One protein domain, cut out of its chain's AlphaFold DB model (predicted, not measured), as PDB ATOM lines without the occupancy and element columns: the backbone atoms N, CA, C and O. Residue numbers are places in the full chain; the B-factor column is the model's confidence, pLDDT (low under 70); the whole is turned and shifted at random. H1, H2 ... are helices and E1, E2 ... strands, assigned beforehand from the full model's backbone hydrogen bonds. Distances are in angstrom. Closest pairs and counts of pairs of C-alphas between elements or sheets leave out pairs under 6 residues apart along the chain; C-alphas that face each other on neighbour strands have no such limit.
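AT A GLANCE: This is residues 54 to 72 and 117 to 193 of the 197 residues of an uncharacterized protein of Paraeggerthella hongkongensis (UniProt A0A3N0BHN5). A strongly twisted sheet of five strands has one long helix, H1, over one face and no named helix on the other, and a two-strand hairpin, E5 and E6, extends the shape beyond one end of this sheet, where E4 runs on into E5. The printed part has 96 residues, with one named helix and seven named strands in the order H1 E1 E2 E3 E4 E5 E6 E7. The larger sheet has the order E1 - E2 - E3 - E4 - E7 and the smaller E5 - E6, both antiparallel throughout; the class is mixed, helices and strands. The whole is only just compact, close to loose, with a radius of gyration of the C-alphas of 14.7 A, and it is elongated, spanning 51 by 26 by 19 A.

HOW THE PARTS SIT: Start at H1, residues 54 to 70, where every O i to N i+4 pair is within hydrogen-bond range. H1 is on the sheet of E1, residues 118 to 124, E2, residues 134 to 140, E3, residues 146 to 151, E4, residues 163 to 168, and E7, residues 189 to 193, and together they make two layers, a helix on one face of a sheet. Look at Ala 62 and Val 166, the closest C-alphas of H1 and E4, 6.3 A apart. E1 to E4 form a meander, each strand the antiparallel neighbour of the one before. Between E1 and E2, a hairpin, find N 120 and O 138 at 2.9 A; between E2 and E3, also a hairpin, N 137 and O 149 at 2.9 A. The hairpin of E3 and E4 has N 148 and O 166 at 2.8 A. The edge strand E7 has N 191 and O 165 of E4 at 2.9 A. E4 runs on at 17 degrees into E5, residues 170 to 174, which forms a hairpin with E6, residues 180 to 185; there N 171 and O 184 are 2.8 A apart. The closest C-alphas of H1 and E6 are those of Ser 70 and Tyr 185, 5.0 A apart.

IN THESE COORDINATES: Find C-alpha 54 at (104.753, 125.614, 109.168); from there H1 runs 24.1 A to C-alpha 70 at (99.873, 120.919, 86.087). E1 is 18.7 A long, E2 19.1 A, E3 16.6 A and E4 16.8 A. E5, E6 and E7 follow, and E7 ends at C-alpha 193, (112.256, 116.636, 101.471).

THE WHOLE: The two C-alphas farthest apart, those of Gly 130 and Arg 177, are 52.2 A apart. Residues 73 to 116 are not printed, and C-alphas 72 and 117 stand 19.6 A apart across the cut. The link from E3 to E4, 11 residues, is long. Confidence is low, with pLDDT under 70, at residues 127 to 130, residues 154 to 162 and residue 193; the mean of the printed part is 84.2.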
ATOM      1  N   ALA A  54     103.669 125.684 110.137       76.62
ATOM      2  CA  ALA A  54     104.753 125.614 109.168       76.62
ATOM      3  C   ALA A  54     104.511 124.520 108.115       76.62
ATOM      4  O   ALA A  54     104.533 124.797 106.916       76.62
ATOM      5  N   GLU A  55     104.206 123.297 108.554       80.25
ATOM      6  CA  GLU A  55     103.923 122.175 107.655       80.25
ATOM      7  C   GLU A  55     102.690 122.435 106.782       80.25
ATOM      8  O   GLU A  55     102.705 122.163 105.581       80.25
ATOM      9  N   PHE A  56     101.633 123.003 107.366       82.19
ATOM     10  CA  PHE A  56     100.422 123.348 106.632       82.19
ATOM     11  C   PHE A  56     100.677 124.447 105.591       82.19
ATOM     12  O   PHE A  56     100.205 124.328 104.465       82.19
ATOM     13  N   ALA A  57     101.466 125.476 105.922       84.94
ATOM     14  CA  ALA A  57     101.819 126.547 104.990       84.94
ATOM     15  C   ALA A  57     102.557 126.015 103.757       84.94
ATOM     16  O   ALA A  57     102.127 126.272 102.629       84.94
ATOM     17  N   VAL A  58     103.621 125.228 103.960       85.44
ATOM     18  CA  VAL A  58     104.398 124.655 102.848       85.44
ATOM     19  C   VAL A  58     103.564 123.637 102.067       85.44
ATOM     20  O   VAL A  58     103.577 123.658 100.839       85.44
ATOM     21  N   GLY A  59     102.769 122.810 102.752       85.25
ATOM     22  CA  GLY A  59     101.872 121.841 102.119       85.25
ATOM     23  C   GLY A  59     100.817 122.477 101.222       85.25
ATOM     24  O   GLY A  59     100.638 122.054 100.079       85.25
ATOM     25  N   SER A  60     100.142 123.519 101.704       85.06
ATOM     26  CA  SER A  60      99.175 124.263 100.895       85.06
ATOM     27  C   SER A  60      99.847 124.972  99.721       85.06
ATOM     28  O   SER A  60      99.320 124.922  98.612       85.06
ATOM     29  N   ALA A  61     101.023 125.575  99.923       86.38
ATOM     30  CA  ALA A  61     101.780 126.198  98.839       86.38
ATOM     31  C   ALA A  61     102.159 125.175  97.753       86.38
ATOM     32  O   ALA A  61     101.909 125.413  96.573       86.38
ATOM     33  N   ALA A  62     102.666 124.003  98.147       87.88
ATOM     34  CA  ALA A  62     103.022 122.919  97.234       87.88
ATOM     35  C   ALA A  62     101.824 122.432  96.407       87.88
ATOM     36  O   ALA A  62     101.937 122.242  95.195       87.88
ATOM     37  N   GLN A  63     100.660 122.275  97.043       87.19
ATOM     38  CA  GLN A  63      99.429 121.882  96.358       87.19
ATOM     39  C   GLN A  63      98.952 122.941  95.364       87.19
ATOM     40  O   GLN A  63      98.566 122.588  94.252       87.19
ATOM     41  N   VAL A  64      98.992 124.224  95.736       86.88
ATOM     42  CA  VAL A  64      98.590 125.323  94.847       86.88
ATOM     43  C   VAL A  64      99.498 125.383  93.621       86.88
ATOM     44  O   VAL A  64      98.985 125.431  92.503       86.88
ATOM     45  N   VAL A  65     100.821 125.310  93.807       88.56
ATOM     46  CA  VAL A  65     101.781 125.266  92.690       88.56
ATOM     47  C   VAL A  65     101.508 124.072  91.806       88.56
ATOM     48  O   VAL A  65     101.310 124.242  90.609       88.56
ATOM     49  N   GLY A  66     101.467 122.876  92.394       88.44
ATOM     50  CA  GLY A  66     101.282 121.642  91.646       88.44
ATOM     51  C   GLY A  66      99.978 121.643  90.854       88.44
ATOM     52  O   GLY A  66      99.968 121.275  89.684       88.44
ATOM     53  N   TYR A  67      98.881 122.110  91.449       87.38
ATOM     54  CA  TYR A  67      97.584 122.181  90.779       87.38
ATOM     55  C   TYR A  67      97.569 123.208  89.642       87.38
ATOM     56  O   TYR A  67      97.156 122.883  88.533       87.38
ATOM     57  N   GLN A  68      98.035 124.437  89.890       87.56
ATOM     58  CA  GLN A  68      97.980 125.497  88.879       87.56
ATOM     59  C   GLN A  68      98.963 125.251  87.731       87.56
ATOM     60  O   GLN A  68      98.613 125.487  86.579       87.56
ATOM     61  N   MET A  69     100.159 124.736  88.027       86.69
ATOM     62  CA  MET A  69     101.173 124.436  87.015       86.69
ATOM     63  C   MET A  69     100.875 123.151  86.239       86.69
ATOM     64  O   MET A  69     101.165 123.105  85.050       86.69
ATOM     65  N   SER A  70     100.256 122.128  86.843       87.25
ATOM     66  CA  SER A  70      99.873 120.919  86.087       87.25
ATOM     67  C   SER A  70      98.668 121.128  85.166       87.25
ATOM     68  O   SER A  70      98.492 120.392  84.200       87.25
ATOM     69  N   ALA A  71      97.846 122.147  85.430       86.94
ATOM     70  CA  ALA A  71      96.663 122.461  84.633       86.94
ATOM     71  C   ALA A  71      96.955 123.277  83.358       86.94
ATOM     72  O   ALA A  71      96.018 123.606  82.628       86.94
ATOM     73  N   VAL A  72      98.216 123.632  83.084       89.75
ATOM     74  CA  VAL A  72      98.559 124.439  81.906       89.75
ATOM     75  C   VAL A  72      98.626 123.601  80.631       89.75
ATOM     76  O   VAL A  72      99.072 122.454  80.625       89.75
ATOM     77  N   PRO A 117     119.261 124.311  82.602       94.00
ATOM     78  CA  PRO A 117     118.103 124.547  83.445       94.00
ATOM     79  C   PRO A 117     117.822 126.050  83.548       94.00
ATOM     80  O   PRO A 117     118.744 126.873  83.611       94.00
ATOM     81  N   TYR A 118     116.542 126.401  83.566       94.56
ATOM     82  CA  TYR A 118     116.071 127.726  83.945       94.56
ATOM     83  C   TYR A 118     115.697 127.706  85.424       94.56
ATOM     84  O   TYR A 118     114.913 126.857  85.834       94.56
ATOM     85  N   GLU A 119     116.220 128.634  86.221       93.62
ATOM     86  CA  GLU A 119     115.949 128.713  87.658       93.62
ATOM     87  C   GLU A 119     115.451 130.105  88.032       93.62
ATOM     88  O   GLU A 119     116.029 131.115  87.620       93.62
ATOM     89  N   ARG A 120     114.395 130.170  88.847       88.94
ATOM     90  CA  ARG A 120     113.851 131.430  89.359       88.94
ATOM     91  C   ARG A 120     113.384 131.285  90.810       88.94
ATOM     92  O   ARG A 120     112.628 130.358  91.113       88.94
ATOM     93  N   PRO A 121     113.764 132.212  91.708       88.94
ATOM     94  CA  PRO A 121     113.190 132.260  93.044       88.94
ATOM     95  C   PRO A 121     111.717 132.678  92.974       88.94
ATOM     96  O   PRO A 121     111.344 133.600  92.243       88.94
ATOM     97  N   ILE A 122     110.882 132.015  93.762       85.81
ATOM     98  CA  ILE A 122     109.450 132.276  93.878       85.81
ATOM     99  C   ILE A 122     109.065 132.462  95.344       85.81
ATOM    100  O   ILE A 122     109.680 131.901  96.251       85.81
ATOM    101  N   VAL A 123     108.020 133.252  95.576       86.75
ATOM    102  CA  VAL A 123     107.423 133.436  96.900       86.75
ATOM    103  C   VAL A 123     105.929 133.210  96.781       86.75
ATOM    104  O   VAL A 123     105.263 133.812  95.940       86.75
ATOM    105  N   ILE A 124     105.408 132.337  97.632       83.12
ATOM    106  CA  ILE A 124     104.009 131.939  97.659       83.12
ATOM    107  C   ILE A 124     103.433 132.363  98.989       83.12
ATOM    108  O   ILE A 124     103.887 131.938 100.050       83.12
ATOM    109  N   THR A 125     102.398 133.186  98.925       81.12
ATOM    110  CA  THR A 125     101.638 133.587 100.103       81.12
ATOM    111  C   THR A 125     100.406 132.692 100.189       81.12
ATOM    112  O   THR A 125      99.536 132.805  99.323       81.12
ATOM    113  N   PRO A 126     100.308 131.791 101.185       72.50
ATOM    114  CA  PRO A 126      99.114 130.977 101.364       72.50
ATOM    115  C   PRO A 126      97.878 131.864 101.559       72.50
ATOM    116  O   PRO A 126      97.935 132.866 102.269       72.50
ATOM    117  N   GLU A 127      96.735 131.475 100.988       66.06
ATOM    118  CA  GLU A 127      95.480 132.245 101.096       66.06
ATOM    119  C   GLU A 127      94.930 132.315 102.538       66.06
ATOM    120  O   GLU A 127      94.083 133.148 102.865       66.06
ATOM    121  N   SER A 128      95.414 131.446 103.429       66.69
ATOM    122  CA  SER A 128      95.000 131.371 104.829       66.69
ATOM    123  C   SER A 128      95.650 132.470 105.683       66.69
ATOM    124  O   SER A 128      96.870 132.508 105.857       66.69
ATOM    125  N   ILE A 129      94.813 133.304 106.311       61.56
ATOM    126  CA  ILE A 129      95.218 134.371 107.237       61.56
ATOM    127  C   ILE A 129      96.097 133.811 108.367       61.56
ATOM    128  O   ILE A 129      95.675 132.937 109.121       61.56
ATOM    129  N   GLY A 130      97.297 134.377 108.522       66.88
ATOM    130  CA  GLY A 130      98.211 134.072 109.627       66.88
ATOM    131  C   GLY A 130      99.234 132.968 109.352       66.88
ATOM    132  O   GLY A 130      99.968 132.615 110.273       66.88
ATOM    133  N   LEU A 131      99.311 132.440 108.126       74.12
ATOM    134  CA  LEU A 131     100.417 131.569 107.719       74.12
ATOM    135  C   LEU A 131     101.609 132.390 107.202       74.12
ATOM    136  O   LEU A 131     101.405 133.426 106.564       74.12
ATOM    137  N   PRO A 132     102.849 131.943 107.466       77.56
ATOM    138  CA  PRO A 132     104.037 132.580 106.912       77.56
ATOM    139  C   PRO A 132     104.093 132.419 105.380       77.56
ATOM    140  O   PRO A 132     103.595 131.418 104.853       77.56
ATOM    141  N   PRO A 133     104.706 133.375 104.654       82.06
ATOM    142  CA  PRO A 133     105.016 133.189 103.242       82.06
ATOM    143  C   PRO A 133     106.021 132.042 103.068       82.06
ATOM    144  O   PRO A 133     106.920 131.856 103.888       82.06
ATOM    145  N   VAL A 134     105.866 131.291 101.984       86.25
ATOM    146  CA  VAL A 134     106.726 130.165 101.613       86.25
ATOM    147  C   VAL A 134     107.620 130.623 100.472       86.25
ATOM    148  O   VAL A 134     107.130 131.099  99.450       86.25
ATOM    149  N   SER A 135     108.928 130.504 100.649       86.62
ATOM    150  CA  SER A 135     109.904 130.802  99.603       86.62
ATOM    151  C   SER A 135     110.276 129.518  98.873       86.62
ATOM    152  O   SER A 135     110.104 128.420  99.398       86.62
ATOM    153  N   GLY A 136     110.778 129.634  97.654       86.81
ATOM    154  CA  GLY A 136     111.258 128.468  96.938       86.81
ATOM    155  C   GLY A 136     111.989 128.796  95.658       86.81
ATOM    156  O   GLY A 136     112.037 129.949  95.231       86.81
ATOM    157  N   THR A 137     112.513 127.757  95.030       90.19
ATOM    158  CA  THR A 137     113.161 127.839  93.724       90.19
ATOM    159  C   THR A 137     112.372 126.989  92.748       90.19
ATOM    160  O   THR A 137     112.162 125.799  92.987       90.19
ATOM    161  N   LEU A 138     111.917 127.609  91.663       92.31
ATOM    162  CA  LEU A 138     111.335 126.917  90.522       92.31
ATOM    163  C   LEU A 138     112.434 126.689  89.491       92.31
ATOM    164  O   LEU A 138     113.060 127.641  89.027       92.31
ATOM    165  N   THR A 139     112.619 125.432  89.116       93.94
ATOM    166  CA  THR A 139     113.553 124.985  88.091       93.94
ATOM    167  C   THR A 139     112.779 124.350  86.943       93.94
ATOM    168  O   THR A 139     111.916 123.501  87.171       93.94
ATOM    169  N   VAL A 140     113.092 124.739  85.711       95.06
ATOM    170  CA  VAL A 140     112.656 124.056  84.490       95.06
ATOM    171  C   VAL A 140     113.884 123.420  83.855       95.06
ATOM    172  O   VAL A 140     114.786 124.125  83.400       95.06
ATOM    173  N   ASP A 141     113.939 122.092  83.861       93.62
ATOM    174  CA  ASP A 141     115.051 121.337  83.278       93.62
ATOM    175  C   ASP A 141     115.003 121.365  81.734       93.62
ATOM    176  O   ASP A 141     113.963 121.694  81.157       93.62
ATOM    177  N   PRO A 142     116.084 120.972  81.027       91.94
ATOM    178  CA  PRO A 142     116.094 120.885  79.560       91.94
ATOM    179  C   PRO A 142     115.008 119.973  78.966       91.94
ATOM    180  O   PRO A 142     114.562 120.200  77.848       91.94
ATOM    181  N   ASP A 143     114.522 118.992  79.731       92.81
ATOM    182  CA  ASP A 143     113.377 118.145  79.355       92.81
ATOM    183  C   ASP A 143     112.016 118.836  79.583       92.81
ATOM    184  O   ASP A 143     110.965 118.195  79.550       92.81
ATOM    185  N   LEU A 144     112.026 120.139  79.880       93.00
ATOM    186  CA  LEU A 144     110.881 120.961  80.275       93.00
ATOM    187  C   LEU A 144     110.154 120.452  81.526       93.00
ATOM    188  O   LEU A 144     109.035 120.858  81.801       93.00
ATOM    189  N   THR A 145     110.781 119.573  82.307       93.75
ATOM    190  CA  THR A 145     110.247 119.108  83.592       93.75
ATOM    191  C   THR A 145     110.376 120.222  84.621       93.75
ATOM    192  O   THR A 145     111.458 120.791  84.782       93.75
ATOM    193  N   ILE A 146     109.291 120.514  85.339       93.06
ATOM    194  CA  ILE A 146     109.307 121.513  86.411       93.06
ATOM    195  C   ILE A 146     109.614 120.822  87.738       93.06
ATOM    196  O   ILE A 146     108.968 119.835  88.105       93.06
ATOM    197  N   LYS A 147     110.547 121.399  88.490       93.38
ATOM    198  CA  LYS A 147     110.828 121.084  89.890       93.38
ATOM    199  C   LYS A 147     110.683 122.350  90.716       93.38
ATOM    200  O   LYS A 147     111.197 123.394  90.335       93.38
ATOM    201  N   VAL A 148     109.983 122.272  91.837       90.75
ATOM    202  CA  VAL A 148     109.814 123.398  92.752       90.75
ATOM    203  C   VAL A 148     110.185 122.952  94.148       90.75
ATOM    204  O   VAL A 148     109.498 122.122  94.743       90.75
ATOM    205  N   GLU A 149     111.265 123.513  94.672       89.88
ATOM    206  CA  GLU A 149     111.671 123.309  96.055       89.88
ATOM    207  C   GLU A 149     111.104 124.440  96.907       89.88
ATOM    208  O   GLU A 149     111.390 125.607  96.655       89.88
ATOM    209  N   LEU A 150     110.274 124.099  97.890       87.44
ATOM    210  CA  LEU A 150     109.586 125.043  98.768       87.44
ATOM    211  C   LEU A 150     110.081 124.895 100.207       87.44
ATOM    212  O   LEU A 150     110.205 123.780 100.721       87.44
ATOM    213  N   SER A 151     110.314 126.025 100.871       83.25
ATOM    214  CA  SER A 151     110.761 126.113 102.260       83.25
ATOM    215  C   SER A 151     110.253 127.404 102.928       83.25
ATOM    216  O   SER A 151     109.777 128.339 102.285       83.25
ATOM    217  N   LEU A 152     110.339 127.474 104.257       77.50
ATOM    218  CA  LEU A 152     110.008 128.693 105.012       77.50
ATOM    219  C   LEU A 152     111.191 129.653 105.173       77.50
ATOM    220  O   LEU A 152     111.017 130.741 105.715       77.50
ATOM    221  N   ASP A 153     112.380 129.249 104.728       70.50
ATOM    222  CA  ASP A 153     113.610 130.015 104.880       70.50
ATOM    223  C   ASP A 153     114.176 130.358 103.491       70.50
ATOM    224  O   ASP A 153     114.609 129.451 102.772       70.50
ATOM    225  N   PRO A 154     114.165 131.644 103.099       60.06
ATOM    226  CA  PRO A 154     114.608 132.091 101.780       60.06
ATOM    227  C   PRO A 154     116.114 131.909 101.529       60.06
ATOM    228  O   PRO A 154     116.531 131.997 100.377       60.06
ATOM    229  N   GLU A 155     116.930 131.671 102.562       58.41
ATOM    230  CA  GLU A 155     118.392 131.530 102.444       58.41
ATOM    231  C   GLU A 155     118.891 130.101 102.721       58.41
ATOM    232  O   GLU A 155     120.098 129.833 102.676       58.41
ATOM    233  N   ALA A 156     117.987 129.160 103.009       52.03
ATOM    234  CA  ALA A 156     118.373 127.814 103.409       52.03
ATOM    235  C   ALA A 156     119.084 127.060 102.272       52.03
ATOM    236  O   ALA A 156     118.483 126.652 101.285       52.03
ATOM    237  N   THR A 157     120.385 126.831 102.454       47.66
ATOM    238  CA  THR A 157     121.258 126.090 101.525       47.66
ATOM    239  C   THR A 157     121.286 124.577 101.815       47.66
ATOM    240  O   THR A 157     121.966 123.818 101.131       47.66
ATOM    241  N   GLU A 158     120.566 124.123 102.845       51.94
ATOM    242  CA  GLU A 158     120.500 122.727 103.292       51.94
ATOM    243  C   GLU A 158     119.041 122.262 103.395       51.94
ATOM    244  O   GLU A 158     118.169 123.038 103.783       51.94
ATOM    245  N   LYS A 159     118.784 120.972 103.122       51.22
ATOM    246  CA  LYS A 159     117.478 120.329 103.346       51.22
ATOM    247  C   LYS A 159     117.126 120.387 104.834       51.22
ATOM    248  O   LYS A 159     117.735 119.697 105.652       51.22
ATOM    249  N   ARG A 160     116.161 121.229 105.189       59.72
ATOM    250  CA  ARG A 160     115.692 121.448 106.565       59.72
ATOM    251  C   ARG A 160     114.310 120.807 106.747       59.72
ATOM    252  O   ARG A 160     113.656 120.477 105.757       59.72
ATOM    253  N   PRO A 161     113.866 120.561 107.993       57.69
ATOM    254  CA  PRO A 161     112.546 119.985 108.224       57.69
ATOM    255  C   PRO A 161     111.468 120.838 107.541       57.69
ATOM    256  O   PRO A 161     111.539 122.067 107.568       57.69
ATOM    257  N   TYR A 162     110.475 120.166 106.952       69.44
ATOM    258  CA  TYR A 162     109.322 120.766 106.264       69.44
ATOM    259  C   TYR A 162     109.587 121.379 104.882       69.44
ATOM    260  O   TYR A 162     108.708 122.065 104.364       69.44
ATOM    261  N   SER A 163     110.731 121.098 104.251       79.44
ATOM    262  CA  SER A 163     110.895 121.344 102.815       79.44
ATOM    263  C   SER A 163     110.013 120.397 101.995       79.44
ATOM    264  O   SER A 163     109.877 119.213 102.320       79.44
ATOM    265  N   MET A 164     109.419 120.909 100.920       85.31
ATOM    266  CA  MET A 164     108.674 120.095  99.957       85.31
ATOM    267  C   MET A 164     109.255 120.249  98.563       85.31
ATOM    268  O   MET A 164     109.631 121.346  98.156       85.31
ATOM    269  N   MET A 165     109.291 119.144  97.829       88.06
ATOM    270  CA  MET A 165     109.638 119.103  96.420       88.06
ATOM    271  C   MET A 165     108.372 118.814  95.622       88.06
ATOM    272  O   MET A 165     107.726 117.785  95.820       88.06
ATOM    273  N   VAL A 166     108.022 119.710  94.709       90.62
ATOM    274  CA  VAL A 166     106.941 119.512  93.741       90.62
ATOM    275  C   VAL A 166     107.576 119.224  92.394       90.62
ATOM    276  O   VAL A 166     108.324 120.049  91.883       90.62
ATOM    277  N   THR A 167     107.285 118.067  91.808       93.25
ATOM    278  CA  THR A 167     107.787 117.694  90.479       93.25
ATOM    279  C   THR A 167     106.629 117.478  89.520       93.25
ATOM    280  O   THR A 167     105.640 116.832  89.869       93.25
ATOM    281  N   MET A 168     106.754 118.000  88.304       92.94
ATOM    282  CA  MET A 168     105.773 117.849  87.231       92.94
ATOM    283  C   MET A 168     106.492 117.441  85.950       92.94
ATOM    284  O   MET A 168     107.317 118.190  85.428       92.94
ATOM    285  N   GLN A 169     106.178 116.241  85.464       93.31
ATOM    286  CA  GLN A 169     106.755 115.701  84.236       93.31
ATOM    287  C   GLN A 169     106.105 116.354  83.018       93.31
ATOM    288  O   GLN A 169     104.880 116.475  82.956       93.31
ATOM    289  N   CYS A 170     106.934 116.776  82.066       94.31
ATOM    290  CA  CYS A 170     106.473 117.353  80.810       94.31
ATOM    291  C   CYS A 170     105.867 116.273  79.903       94.31
ATOM    292  O   CYS A 170     106.427 115.190  79.729       94.31
ATOM    293  N   VAL A 171     104.744 116.604  79.271       94.75
ATOM    294  CA  VAL A 171     104.090 115.816  78.226       94.75
ATOM    295  C   VAL A 171     104.160 116.611  76.916       94.75
ATOM    296  O   VAL A 171     103.309 117.469  76.656       94.75
ATOM    297  N   PRO A 172     105.181 116.372  76.074       94.44
ATOM    298  CA  PRO A 172     105.362 117.122  74.840       94.44
ATOM    299  C   PRO A 172     104.360 116.697  73.762       94.44
ATOM    300  O   PRO A 172     104.021 115.524  73.602       94.44
ATOM    301  N   THR A 173     103.920 117.663  72.963       94.62
ATOM    302  CA  THR A 173     103.085 117.458  71.779       94.62
ATOM    303  C   THR A 173     103.870 117.854  70.540       94.62
ATOM    304  O   THR A 173     104.263 119.010  70.401       94.62
ATOM    305  N   TYR A 174     104.048 116.921  69.606       93.62
ATOM    306  CA  TYR A 174     104.765 117.157  68.353       93.62
ATOM    307  C   TYR A 174     103.810 117.275  67.163       93.62
ATOM    308  O   TYR A 174     102.726 116.687  67.148       93.62
ATOM    309  N   ASP A 175     104.212 118.036  66.150       91.50
ATOM    310  CA  ASP A 175     103.534 118.057  64.859       91.50
ATOM    311  C   ASP A 175     103.901 116.831  63.993       91.50
ATOM    312  O   ASP A 175     104.721 115.988  64.356       91.50
ATOM    313  N   ALA A 176     103.307 116.731  62.798       90.44
ATOM    314  CA  ALA A 176     103.571 115.631  61.864       90.44
ATOM    315  C   ALA A 176     105.021 115.581  61.334       90.44
ATOM    316  O   ALA A 176     105.396 114.611  60.676       90.44
ATOM    317  N   ARG A 177     105.827 116.623  61.577       89.12
ATOM    318  CA  ARG A 177     107.243 116.720  61.196       89.12
ATOM    319  C   ARG A 177     108.176 116.407  62.369       89.12
ATOM    320  O   ARG A 177     109.388 116.426  62.175       89.12
ATOM    321  N   GLY A 178     107.632 116.109  63.551       88.50
ATOM    322  CA  GLY A 178     108.400 115.866  64.772       88.50
ATOM    323  C   GLY A 178     108.885 117.145  65.461       88.50
ATOM    324  O   GLY A 178     109.757 117.068  66.319       88.50
ATOM    325  N   VAL A 179     108.349 118.314  65.099       90.44
ATOM    326  CA  VAL A 179     108.670 119.591  65.751       90.44
ATOM    327  C   VAL A 179     107.765 119.765  66.966       90.44
ATOM    328  O   VAL A 179     106.563 119.501  66.889       90.44
ATOM    329  N   LEU A 180     108.338 120.181  68.098       92.88
ATOM    330  CA  LEU A 180     107.579 120.449  69.319       92.88
ATOM    331  C   LEU A 180     106.552 121.554  69.032       92.88
ATOM    332  O   LEU A 180     106.894 122.641  68.608       92.88
ATOM    333  N   LYS A 181     105.267 121.284  69.212       94.12
ATOM    334  CA  LYS A 181     104.204 122.271  68.981       94.12
ATOM    335  C   LYS A 181     103.734 122.904  70.287       94.12
ATOM    336  O   LYS A 181     103.310 124.054  70.321       94.12
ATOM    337  N   GLY A 182     103.767 122.129  71.356       93.69
ATOM    338  CA  GLY A 182     103.248 122.510  72.657       93.69
ATOM    339  C   GLY A 182     103.602 121.458  73.687       93.69
ATOM    340  O   GLY A 182     104.128 120.400  73.338       93.69
ATOM    341  N   PHE A 183     103.306 121.736  74.942       94.62
ATOM    342  CA  PHE A 183     103.507 120.786  76.024       94.62
ATOM    343  C   PHE A 183     102.541 121.073  77.169       94.62
ATOM    344  O   PHE A 183     102.111 122.207  77.380       94.62
ATOM    345  N   SER A 184     102.188 120.020  77.888       93.31
ATOM    346  CA  SER A 184     101.436 120.080  79.137       93.31
ATOM    347  C   SER A 184     102.201 119.314  80.211       93.31
ATOM    348  O   SER A 184     103.332 118.882  79.984       93.31
ATOM    349  N   TYR A 185     101.605 119.146  81.385       93.00
ATOM    350  CA  TYR A 185     102.237 118.441  82.492       93.00
ATOM    351  C   TYR A 185     101.355 117.315  83.011       93.00
ATOM    352  O   TYR A 185     100.126 117.399  82.992       93.00
ATOM    353  N   GLU A 186     101.994 116.257  83.503       92.50
ATOM    354  CA  GLU A 186     101.311 115.271  84.333       92.50
ATOM    355  C   GLU A 186     100.921 115.869  85.691       92.50
ATOM    356  O   GLU A 186     101.343 116.963  86.082       92.50
ATOM    357  N   HIS A 187     100.112 115.124  86.445       87.94
ATOM    358  CA  HIS A 187      99.785 115.494  87.814       87.94
ATOM    359  C   HIS A 187     101.052 115.684  88.651       87.94
ATOM    360  O   HIS A 187     101.966 114.859  88.626       87.94
ATOM    361  N   ALA A 188     101.073 116.769  89.422       90.12
ATOM    362  CA  ALA A 188     102.186 117.071  90.300       90.12
ATOM    363  C   ALA A 188     102.401 115.965  91.343       90.12
ATOM    364  O   ALA A 188     101.469 115.541  92.032       90.12
ATOM    365  N   VAL A 189     103.656 115.553  91.492       91.19
ATOM    366  CA  VAL A 189     104.117 114.683  92.572       91.19
ATOM    367  C   VAL A 189     104.715 115.575  93.653       91.19
ATOM    368  O   VAL A 189     105.658 116.320  93.392       91.19
ATOM    369  N   VAL A 190     104.140 115.526  94.855       87.62
ATOM    370  CA  VAL A 190     104.603 116.299  96.014       87.62
ATOM    371  C   VAL A 190     105.283 115.351  96.989       87.62
ATOM    372  O   VAL A 190     104.641 114.458  97.544       87.62
ATOM    373  N   GLU A 191     106.573 115.562  97.215       87.38
ATOM    374  CA  GLU A 191     107.384 114.776  98.137       87.38
ATOM    375  C   GLU A 191     107.883 115.649  99.285       87.38
ATOM    376  O   GLU A 191     108.253 116.811  99.100       87.38
ATOM    377  N   LYS A 192     107.914 115.080 100.491       82.00
ATOM    378  CA  LYS A 192     108.580 115.717 101.625       82.00
ATOM    379  C   LYS A 192     110.078 115.529 101.472       82.00
ATOM    380  O   LYS A 192     110.571 114.402 101.453       82.00
ATOM    381  N   THR A 193     110.802 116.633 101.416       69.31
ATOM    382  CA  THR A 193     112.256 116.636 101.471       69.31
ATOM    383  C   THR A 193     112.661 116.630 102.943       69.31
ATOM    384  O   THR A 193     113.156 117.621 103.469       69.31
TER     385      THR A 193